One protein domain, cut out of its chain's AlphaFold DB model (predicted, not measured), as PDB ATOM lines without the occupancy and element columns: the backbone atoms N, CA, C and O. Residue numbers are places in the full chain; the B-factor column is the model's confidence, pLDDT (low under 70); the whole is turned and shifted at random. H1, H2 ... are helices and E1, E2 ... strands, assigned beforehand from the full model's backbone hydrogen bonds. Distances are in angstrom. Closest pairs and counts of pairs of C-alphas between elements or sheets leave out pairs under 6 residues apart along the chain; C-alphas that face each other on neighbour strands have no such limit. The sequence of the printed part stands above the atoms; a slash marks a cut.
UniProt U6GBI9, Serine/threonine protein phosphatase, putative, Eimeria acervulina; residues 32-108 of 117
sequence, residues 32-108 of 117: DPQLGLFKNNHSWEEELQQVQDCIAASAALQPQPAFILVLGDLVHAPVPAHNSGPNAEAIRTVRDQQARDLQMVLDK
ATOM      1  N   ASP A  32       0.264  33.810  13.963       95.19
ATOM      2  CA  ASP A  32       0.801  34.876  14.809       95.19
ATOM      3  C   ASP A  32      -0.206  35.991  15.169       95.19
ATOM      4  O   ASP A  32       0.086  37.172  14.956       95.19
ATOM      5  N   PRO A  33      -1.385  35.665  15.754       95.06
ATOM      6  CA  PRO A  33      -2.309  36.680  16.270       95.06
ATOM      7  C   PRO A  33      -1.645  37.688  17.214       95.06
ATOM      8  O   PRO A  33      -2.029  38.854  17.249       95.06
ATOM      9  N   GLN A  34      -0.664  37.218  17.993       95.50
ATOM     10  CA  GLN A  34       0.213  37.998  18.860       95.50
ATOM     11  C   GLN A  34      -0.535  39.002  19.746       95.50
ATOM     12  O   GLN A  34      -0.143  40.164  19.863       95.50
ATOM     13  N   LEU A  35      -1.615  38.540  20.391       97.12
ATOM     14  CA  LEU A  35      -2.510  39.381  21.193       97.12
ATOM     15  C   LEU A  35      -1.728  40.224  22.200       97.12
ATOM     16  O   LEU A  35      -1.022  39.678  23.049       97.12
ATOM     17  N   GLY A  36      -1.896  41.544  22.124       96.06
ATOM     18  CA  GLY A  36      -1.258  42.512  23.009       96.06
ATOM     19  C   GLY A  36       0.019  43.126  22.441       96.06
ATOM     20  O   GLY A  36       0.575  44.019  23.079       96.06
ATOM     21  N   LEU A  37       0.479  42.713  21.258       96.00
ATOM     22  CA  LEU A  37       1.636  43.324  20.606       96.00
ATOM     23  C   LEU A  37       1.411  44.816  20.354       96.00
ATOM     24  O   LEU A  37       2.273  45.635  20.679       96.00
ATOM     25  N   PHE A  38       0.257  45.190  19.795       95.19
ATOM     26  CA  PHE A  38       0.047  46.548  19.294       95.19
ATOM     27  C   PHE A  38       0.028  47.594  20.412       95.19
ATOM     28  O   PHE A  38       0.524  48.711  20.247       95.19
ATOM     29  N   LYS A  39      -0.524  47.229  21.573       95.69
ATOM     30  CA  LYS A  39      -0.658  48.115  22.736       95.69
ATOM     31  C   LYS A  39       0.243  47.717  23.900       95.69
ATOM     32  O   LYS A  39       0.011  48.167  25.021       95.69
ATOM     33  N   ASN A  40       1.275  46.906  23.656       93.62
ATOM     34  CA  ASN A  40       2.220  46.437  24.673       93.62
ATOM     35  C   ASN A  40       1.510  45.863  25.919       93.62
ATOM     36  O   ASN A  40       1.764  46.272  27.050       93.62
ATOM     37  N   ASN A  41       0.572  44.946  25.685       94.62
ATOM     38  CA  ASN A  41      -0.267  44.255  26.665       94.62
ATOM     39  C   ASN A  41      -1.256  45.128  27.468       94.62
ATOM     40  O   ASN A  41      -1.874  44.613  28.397       94.62
ATOM     41  N   HIS A  42      -1.453  46.408  27.124       93.69
ATOM     42  CA  HIS A  42      -2.493  47.235  27.761       93.69
ATOM     43  C   HIS A  42      -3.912  46.923  27.253       93.69
ATOM     44  O   HIS A  42      -4.874  47.101  27.994       93.69
ATOM     45  N   SER A  43      -4.038  46.459  26.008       96.00
ATOM     46  CA  SER A  43      -5.267  45.932  25.405       96.00
ATOM     47  C   SER A  43      -4.916  45.026  24.219       96.00
ATOM     48  O   SER A  43      -3.769  45.021  23.764       96.00
ATOM     49  N   TRP A  44      -5.890  44.245  23.748       97.62
ATOM     50  CA  TRP A  44      -5.771  43.362  22.575       97.62
ATOM     51  C   TRP A  44      -7.103  43.224  21.818       97.62
ATOM     52  O   TRP A  44      -7.380  42.206  21.187       97.62
ATOM     53  N   GLU A  45      -7.977  44.230  21.925       97.00
ATOM     54  CA  GLU A  45      -9.296  44.224  21.280       97.00
ATOM     55  C   GLU A  45      -9.166  44.259  19.754       97.00
ATOM     56  O   GLU A  45      -9.891  43.549  19.056       97.00
ATOM     57  N   GLU A  46      -8.206  45.029  19.233       96.38
ATOM     58  CA  GLU A  46      -7.940  45.102  17.800       96.38
ATOM     59  C   GLU A  46      -7.429  43.769  17.237       96.38
ATOM     60  O   GLU A  46      -7.854  43.356  16.158       96.38
ATOM     61  N   GLU A  47      -6.537  43.072  17.945       97.38
ATOM     62  CA  GLU A  47      -6.073  41.738  17.553       97.38
ATOM     63  C   GLU A  47      -7.207  40.703  17.626       97.38
ATOM     64  O   GLU A  47      -7.359  39.901  16.706       97.38
ATOM     65  N   LEU A  48      -8.065  40.749  18.655       96.44
ATOM     66  CA  LEU A  48      -9.239  39.867  18.740       96.44
ATOM     67  C   LEU A  48     -10.206  40.075  17.571       96.44
ATOM     68  O   LEU A  48     -10.717  39.095  17.026       96.44
ATOM     69  N   GLN A  49     -10.468  41.329  17.189       96.00
ATOM     70  CA  GLN A  49     -11.330  41.628  16.045       96.00
ATOM     71  C   GLN A  49     -10.706  41.124  14.739       96.00
ATOM     72  O   GLN A  49     -11.391  40.485  13.947       96.00
ATOM     73  N   GLN A  50      -9.397  41.321  14.547       95.88
ATOM     74  CA  GLN A  50      -8.687  40.806  13.372       95.88
ATOM     75  C   GLN A  50      -8.758  39.280  13.271       95.88
ATOM     76  O   GLN A  50      -9.011  38.755  12.189       95.88
ATOM     77  N   VAL A  51      -8.599  38.555  14.385       95.81
ATOM     78  CA  VAL A  51      -8.762  37.092  14.396       95.81
ATOM     79  C   VAL A  51     -10.181  36.701  13.975       95.81
ATOM     80  O   VAL A  51     -10.335  35.817  13.131       95.81
ATOM     81  N   GLN A  52     -11.215  37.366  14.505       94.81
ATOM     82  CA  GLN A  52     -12.612  37.106  14.123       94.81
ATOM     83  C   GLN A  52     -12.847  37.339  12.627       94.81
ATOM     84  O   GLN A  52     -13.425  36.483  11.952       94.81
ATOM     85  N   ASP A  53     -12.359  38.458  12.095       94.88
ATOM     86  CA  ASP A  53     -12.519  38.818  10.687       94.88
ATOM     87  C   ASP A  53     -11.775  37.835   9.770       94.88
ATOM     88  O   ASP A  53     -12.318  37.395   8.755       94.88
ATOM     89  N   CYS A  54     -10.560  37.418  10.146       95.38
ATOM     90  CA  CYS A  54      -9.787  36.417   9.411       95.38
ATOM     91  C   CYS A  54     -10.464  35.041   9.405       95.38
ATOM     92  O   CYS A  54     -10.477  34.375   8.366       95.38
ATOM     93  N   ILE A  55     -11.046  34.616  10.530       94.12
ATOM     94  CA  ILE A  55     -11.819  33.370  10.620       94.12
ATOM     95  C   ILE A  55     -13.041  33.439   9.698       94.12
ATOM     96  O   ILE A  55     -13.251  32.532   8.890       94.12
ATOM     97  N   ALA A  56     -13.811  34.528   9.763       93.38
ATOM     98  CA  ALA A  56     -14.999  34.716   8.935       93.38
ATOM     99  C   ALA A  56     -14.659  34.750   7.436       93.38
ATOM    100  O   ALA A  56     -15.301  34.067   6.636       93.38
ATOM    101  N   ALA A  57     -13.613  35.489   7.054       94.06
ATOM    102  CA  ALA A  57     -13.136  35.545   5.676       94.06
ATOM    103  C   ALA A  57     -12.673  34.169   5.177       94.06
ATOM    104  O   ALA A  57     -13.013  33.773   4.063       94.06
ATOM    105  N   SER A  58     -11.948  33.418   6.010       94.25
ATOM    106  CA  SER A  58     -11.465  32.075   5.668       94.25
ATOM    107  C   SER A  58     -12.612  31.088   5.461       94.25
ATOM    108  O   SER A  58     -12.609  30.339   4.484       94.25
ATOM    109  N   ALA A  59     -13.624  31.113   6.332       92.25
ATOM    110  CA  ALA A  59     -14.797  30.242   6.233       92.25
ATOM    111  C   ALA A  59     -15.657  30.505   4.979       92.25
ATOM    112  O   ALA A  59     -16.394  29.616   4.543       92.25
ATOM    113  N   ALA A  60     -15.552  31.701   4.389       92.94
ATOM    114  CA  ALA A  60     -16.272  32.106   3.182       92.94
ATOM    115  C   ALA A  60     -15.529  31.796   1.864       92.94
ATOM    116  O   ALA A  60     -16.085  32.020   0.785       92.94
ATOM    117  N   LEU A  61     -14.284  31.304   1.919       92.94
ATOM    118  CA  LEU A  61     -13.508  30.958   0.723       92.94
ATOM    119  C   LEU A  61     -14.136  29.792  -0.055       92.94
ATOM    120  O   LEU A  61     -14.846  28.957   0.501       92.94
ATOM    121  N   GLN A  62     -13.843  29.716  -1.358       92.75
ATOM    122  CA  GLN A  62     -14.214  28.581  -2.207       92.75
ATOM    123  C   GLN A  62     -12.969  27.942  -2.847       92.75
ATOM    124  O   GLN A  62     -12.196  28.656  -3.488       92.75
ATOM    125  N   PRO A  63     -12.777  26.610  -2.722       89.50
ATOM    126  CA  PRO A  63     -13.606  25.675  -1.947       89.50
ATOM    127  C   PRO A  63     -13.576  25.986  -0.438       89.50
ATOM    128  O   PRO A  63     -12.553  26.443   0.070       89.50
ATOM    129  N   GLN A  64     -14.696  25.740   0.255       90.56
ATOM    130  CA  GLN A  64     -14.793  25.980   1.698       90.56
ATOM    131  C   GLN A  64     -13.759  25.116   2.434       90.56
ATOM    132  O   GLN A  64     -13.688  23.909   2.169       90.56
ATOM    133  N   PRO A  65     -12.949  25.699   3.338       91.56
ATOM    134  CA  PRO A  65     -12.025  24.925   4.146       91.56
ATOM    135  C   PRO A  65     -12.769  23.879   4.975       91.56
ATOM    136  O   PRO A  65     -13.793  24.173   5.585       91.56
ATOM    137  N   ALA A  66     -12.227  22.667   5.047       89.25
ATOM    138  CA  ALA A  66     -12.732  21.634   5.942       89.25
ATOM    139  C   ALA A  66     -12.530  22.015   7.418       89.25
ATOM    140  O   ALA A  66     -13.269  21.535   8.274       89.25
ATOM    141  N   PHE A  67     -11.515  22.841   7.699       89.44
ATOM    142  CA  PHE A  67     -11.202  23.413   9.005       89.44
ATOM    143  C   PHE A  67     -10.225  24.587   8.883       89.44
ATOM    144  O   PHE A  67      -9.594  24.792   7.837       89.44
ATOM    145  N   ILE A  68     -10.088  25.334   9.976       92.50
ATOM    146  CA  ILE A  68      -9.158  26.453  10.130       92.50
ATOM    147  C   ILE A  68      -8.226  26.149  11.309       92.50
ATOM    148  O   ILE A  68      -8.689  25.762  12.381       92.50
ATOM    149  N   LEU A  69      -6.920  26.334  11.114       92.75
ATOM    150  CA  LEU A  69      -5.912  26.282  12.176       92.75
ATOM    151  C   LEU A  69      -5.399  27.685  12.487       92.75
ATOM    152  O   LEU A  69      -5.122  28.446  11.562       92.75
ATOM    153  N   VAL A  70      -5.220  27.995  13.769       93.88
ATOM    154  CA  VAL A  70      -4.578  29.226  14.247       93.88
ATOM    155  C   VAL A  70      -3.336  28.850  15.045       93.88
ATOM    156  O   VAL A  70      -3.443  28.160  16.049       93.88
ATOM    157  N   LEU A  71      -2.149  29.262  14.600       92.69
ATOM    158  CA  LEU A  71      -0.884  28.792  15.178       92.69
ATOM    159  C   LEU A  71       0.214  29.855  15.166       92.69
ATOM    160  O   LEU A  71       0.084  30.871  14.504       92.69
ATOM    161  N   GLY A  72       1.319  29.612  15.872       91.00
ATOM    162  CA  GLY A  72       2.402  30.601  15.992       91.00
ATOM    163  C   GLY A  72       2.009  31.777  16.890       91.00
ATOM    164  O   GLY A  72       0.836  32.128  16.958       91.00
ATOM    165  N   ASP A  73       2.969  32.285  17.667       91.62
ATOM    166  CA  ASP A  73       2.893  33.450  18.568       91.62
ATOM    167  C   ASP A  73       1.475  33.944  18.903       91.62
ATOM    168  O   ASP A  73       1.081  35.065  18.598       91.62
ATOM    169  N   LEU A  74       0.686  33.078  19.546       94.25
ATOM    170  CA  LEU A  74      -0.744  33.306  19.769       94.25
ATOM    171  C   LEU A  74      -0.996  34.523  20.667       94.25
ATOM    172  O   LEU A  74      -1.924  35.301  20.458       94.25
ATOM    173  N   VAL A  75      -0.143  34.689  21.674       94.62
ATOM    174  CA  VAL A  75      -0.227  35.740  22.686       94.62
ATOM    175  C   VAL A  75       1.128  36.419  22.814       94.62
ATOM    176  O   VAL A  75       2.163  35.756  22.718       94.62
ATOM    177  N   HIS A  76       1.135  37.728  23.056       94.69
ATOM    178  CA  HIS A  76       2.372  38.497  23.154       94.69
ATOM    179  C   HIS A  76       3.040  38.379  24.533       94.69
ATOM    180  O   HIS A  76       4.266  38.468  24.644       94.69
ATOM    181  N   ALA A  77       2.265  38.166  25.604       89.75
ATOM    182  CA  ALA A  77       2.824  38.124  26.949       89.75
ATOM    183  C   ALA A  77       3.842  36.969  27.117       89.75
ATOM    184  O   ALA A  77       3.543  35.798  26.828       89.75
ATOM    185  N   PRO A  78       5.053  37.267  27.625       82.56
ATOM    186  CA  PRO A  78       6.169  36.334  27.587       82.56
ATOM    187  C   PRO A  78       5.936  35.094  28.453       82.56
ATOM    188  O   PRO A  78       5.231  35.116  29.464       82.56
ATOM    189  N   VAL A  79       6.579  33.985  28.071       70.81
ATOM    190  CA  VAL A  79       6.523  32.738  28.843       70.81
ATOM    191  C   VAL A  79       7.190  32.960  30.209       70.81
ATOM    192  O   VAL A  79       8.354  33.369  30.267       70.81
ATOM    193  N   PRO A  80       6.518  32.625  31.323       61.25
ATOM    194  CA  PRO A  80       7.044  32.863  32.665       61.25
ATOM    195  C   PRO A  80       8.338  32.115  33.001       61.25
ATOM    196  O   PRO A  80       9.019  32.480  33.950       61.25
ATOM    197  N   ALA A  81       8.695  31.076  32.236       63.19
ATOM    198  CA  ALA A  81       9.941  30.326  32.408       63.19
ATOM    199  C   ALA A  81      11.199  31.214  32.324       63.19
ATOM    200  O   ALA A  81      12.252  30.821  32.816       63.19
ATOM    201  N   HIS A  82      11.085  32.412  31.739       57.59
ATOM    202  CA  HIS A  82      12.164  33.396  31.651       57.59
ATOM    203  C   HIS A  82      12.038  34.551  32.660       57.59
ATOM    204  O   HIS A  82      12.924  35.397  32.720       57.59
ATOM    205  N   ASN A  83      10.977  34.583  33.472       57.47
ATOM    206  CA  ASN A  83      10.670  35.682  34.385       57.47
ATOM    207  C   ASN A  83      10.449  35.152  35.808       57.47
ATOM    208  O   ASN A  83       9.322  34.874  36.205       57.47
ATOM    209  N   SER A  84      11.529  35.053  36.587       64.56
ATOM    210  CA  SER A  84      11.495  34.764  38.038       64.56
ATOM    211  C   SER A  84      11.517  36.038  38.898       64.56
ATOM    212  O   SER A  84      11.725  35.974  40.106       64.56
ATOM    213  N   GLY A  85      11.384  37.208  38.266       73.50
ATOM    214  CA  GLY A  85      11.423  38.507  38.933       73.50
ATOM    215  C   GLY A  85      10.112  38.868  39.645       73.50
ATOM    216  O   GLY A  85       9.113  38.163  39.505       73.50
ATOM    217  N   PRO A  86      10.071  40.007  40.355       77.12
ATOM    218  CA  PRO A  86       8.906  40.441  41.137       77.12
ATOM    219  C   PRO A  86       7.613  40.603  40.315       77.12
ATOM    220  O   PRO A  86       6.524  40.523  40.868       77.12
ATOM    221  N   ASN A  87       7.721  40.757  38.990       83.00
ATOM    222  CA  ASN A  87       6.580  40.927  38.083       83.00
ATOM    223  C   ASN A  87       6.084  39.617  37.441       83.00
ATOM    224  O   ASN A  87       5.192  39.655  36.594       83.00
ATOM    225  N   ALA A  88       6.653  38.461  37.807       83.56
ATOM    226  CA  ALA A  88       6.337  37.172  37.188       83.56
ATOM    227  C   ALA A  88       4.837  36.839  37.218       83.56
ATOM    228  O   ALA A  88       4.286  36.370  36.224       83.56
ATOM    229  N   GLU A  89       4.174  37.117  38.341       86.62
ATOM    230  CA  GLU A  89       2.754  36.815  38.532       86.62
ATOM    231  C   GLU A  89       1.837  37.734  37.718       86.62
ATOM    232  O   GLU A  89       0.856  37.282  37.125       86.62
ATOM    233  N   ALA A  90       2.192  39.017  37.611       88.44
ATOM    234  CA  ALA A  90       1.464  39.961  36.768       88.44
ATOM    235  C   ALA A  90       1.555  39.550  35.289       88.44
ATOM    236  O   ALA A  90       0.548  39.522  34.586       88.44
ATOM    237  N   ILE A  91       2.747  39.145  34.835       88.88
ATOM    238  CA  ILE A  91       2.969  38.641  33.472       88.88
ATOM    239  C   ILE A  91       2.155  37.366  33.216       88.88
ATOM    240  O   ILE A  91       1.531  37.248  32.163       88.88
ATOM    241  N   ARG A  92       2.128  36.427  34.175       88.38
ATOM    242  CA  ARG A  92       1.290  35.214  34.103       88.38
ATOM    243  C   ARG A  92      -0.182  35.566  33.954       88.38
ATOM    244  O   ARG A  92      -0.823  35.076  33.036       88.38
ATOM    245  N   THR A  93      -0.679  36.468  34.795       92.00
ATOM    246  CA  THR A  93      -2.079  36.912  34.763       92.00
ATOM    247  C   THR A  93      -2.469  37.469  33.394       92.00
ATOM    248  O   THR A  93      -3.498  37.077  32.845       92.00
ATOM    249  N   VAL A  94      -1.637  38.346  32.820       94.06
ATOM    250  CA  VAL A  94      -1.872  38.925  31.488       94.06
ATOM    251  C   VAL A  94      -1.854  37.845  30.407       94.06
ATOM    252  O   VAL A  94      -2.770  37.782  29.592       94.06
ATOM    253  N   ARG A  95      -0.850  36.962  30.419       92.88
ATOM    254  CA  ARG A  95      -0.740  35.851  29.463       92.88
ATOM    255  C   ARG A  95      -1.953  34.931  29.515       92.88
ATOM    256  O   ARG A  95      -2.485  34.560  28.472       92.88
ATOM    257  N   ASP A  96      -2.386  34.564  30.715       92.56
ATOM    258  CA  ASP A  96      -3.528  33.677  30.903       92.56
ATOM    259  C   ASP A  96      -4.827  34.362  30.467       92.56
ATOM    260  O   ASP A  96      -5.716  33.694  29.942       92.56
ATOM    261  N   GLN A  97      -4.943  35.685  30.632       95.81
ATOM    262  CA  GLN A  97      -6.072  36.444  30.098       95.81
ATOM    263  C   GLN A  97      -6.070  36.462  28.565       95.81
ATOM    264  O   GLN A  97      -7.089  36.132  27.969       95.81
ATOM    265  N   GLN A  98      -4.932  36.751  27.928       95.94
ATOM    266  CA  GLN A  98      -4.809  36.708  26.466       95.94
ATOM    267  C   GLN A  98      -5.166  35.328  25.905       95.94
ATOM    268  O   GLN A  98      -5.905  35.228  24.929       95.94
ATOM    269  N   ALA A  99      -4.685  34.256  26.544       93.75
ATOM    270  CA  ALA A  99      -4.984  32.889  26.124       93.75
ATOM    271  C   ALA A  99      -6.476  32.549  26.270       93.75
ATOM    272  O   ALA A  99      -7.055  31.940  25.371       93.75
ATOM    273  N   ARG A 100      -7.115  32.963  27.375       94.38
ATOM    274  CA  ARG A 100      -8.567  32.800  27.568       94.38
ATOM    275  C   ARG A 100      -9.368  33.564  26.518       94.38
ATOM    276  O   ARG A 100     -10.304  33.007  25.956       94.38
ATOM    277  N   ASP A 101      -9.005  34.813  26.254       95.75
ATOM    278  CA  ASP A 101      -9.744  35.668  25.324       95.75
ATOM    279  C   ASP A 101      -9.607  35.192  23.880       95.75
ATOM    280  O   ASP A 101     -10.599  35.170  23.149       95.75
ATOM    281  N   LEU A 102      -8.413  34.730  23.492       94.50
ATOM    282  CA  LEU A 102      -8.217  34.065  22.212       94.50
ATOM    283  C   LEU A 102      -9.087  32.810  22.114       94.50
ATOM    284  O   LEU A 102      -9.835  32.681  21.151       94.50
ATOM    285  N   GLN A 103      -9.062  31.930  23.123       91.00
ATOM    286  CA  GLN A 103      -9.890  30.719  23.126       91.00
ATOM    287  C   GLN A 103     -11.379  31.047  22.956       91.00
ATOM    288  O   GLN A 103     -12.046  30.417  22.147       91.00
ATOM    289  N   MET A 104     -11.892  32.078  23.639       91.00
ATOM    290  CA  MET A 104     -13.286  32.511  23.480       91.00
ATOM    291  C   MET A 104     -13.619  32.984  22.059       91.00
ATOM    292  O   MET A 104     -14.772  32.894  21.649       91.00
ATOM    293  N   VAL A 105     -12.649  33.526  21.318       90.62
ATOM    294  CA  VAL A 105     -12.831  33.885  19.906       90.62
ATOM    295  C   VAL A 105     -12.792  32.655  19.009       90.62
ATOM    296  O   VAL A 105     -13.612  32.563  18.102       90.62
ATOM    297  N   LEU A 106     -11.891  31.708  19.269       88.75
ATOM    298  CA  LEU A 106     -11.790  30.465  18.499       88.75
ATOM    299  C   LEU A 106     -13.003  29.546  18.714       88.75
ATOM    300  O   LEU A 106     -13.440  28.880  17.780       88.75
ATOM    301  N   ASP A 107     -13.575  29.549  19.922       83.19
ATOM    302  CA  ASP A 107     -14.770  28.776  20.276       83.19
ATOM    303  C   ASP A 107     -16.055  29.356  19.673       83.19
ATOM    304  O   ASP A 107     -17.075  28.664  19.629       83.19
ATOM    305  N   LYS A 108     -16.037  30.616  19.209       78.19
ATOM    306  CA  LYS A 108     -17.148  31.175  18.434       78.19
ATOM    307  C   LYS A 108     -17.110  30.514  17.059       78.19
ATOM    308  O   LYS A 108     -16.203  30.807  16.279       78.19
TER     309      LYS A 108
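What this domain is: This is residues 32 to 108 of the 117 residues of the protein "Serine/threonine protein phosphatase, putative" of Eimeria acervulina (UniProt U6GBI9). Picture a loose rod in which two helices run the same way but are shifted along its length, with the early part of H1, residues 48 to 52, beside the last part of H2, residues 101 to 106. After H1 a loop sticks out at one end of the rod with residues 60 to 66, then the chain folds back through the short strand E1, and a long stretch, residues 72 to 87, leads to the other end, where H2 begins. The printed part has 77 residues, with two named helices and one named strand in the order H1, E1, H2; the class is mostly helix, though under half of the residues, 38, are in named elements. The whole is loose, with a radius of gyration of the C-alphas of 14.3 A and spans of 50 by 21 by 17 A.

Where its parts are: Start at C-alpha 32, at (0.801, 34.876, 14.809); from there residues 32 to 44 run on with no named element. Find C-alpha 45 at (-9.296, 44.224, 21.280), where H1 begins; it holds residues 45 to 59 and is 21.3 A long from first to last C-alpha. Further on, E1 is residues 68 to 71, 10.0 A long. Residues 72 to 87 again have no named element. Then H2, the longest helix, takes residues 88 to 106 over 26.9 A and ends with C-alpha 106 at (-11.790, 30.465, 18.499).

How they stand to each other: Look first at H1 and H2, which touch, with H1 using residues 48 to 52 alone and H2 residues 101 to 106 alone. Their closest C-alphas are those of Gln 52 and Val 105, 6.6 A apart. The two helices run the same way at a shallow tilt of 31 degrees, and their centres are 17.7 A apart. Next compare H1 with E1: their closest C-alphas, those of Ile 55 and Ile 68, are 7.4 A apart. E1 and H2 are only just apart, at 8.5 A for the closest C-alphas. E1 pairs with no named strand. In the backbones of H1 and H2, every O i to N i+4 pair is within hydrogen-bond range.

The domain as a whole: The two C-alphas farthest apart are those of Pro 63 and Pro 86, at 50.8 A. From Asp 32 to Lys 108, the first and last printed C-alphas, you cross 18.7 A. The printed part has no cut. The link from H1 to E1, 8 residues, is short, and the link from E1 to H2, 16 residues, is long. Read the B-factor column for the model's confidence: the mean pLDDT of the printed part is 89.8, and residues 80 to 84 in the long link are under 70.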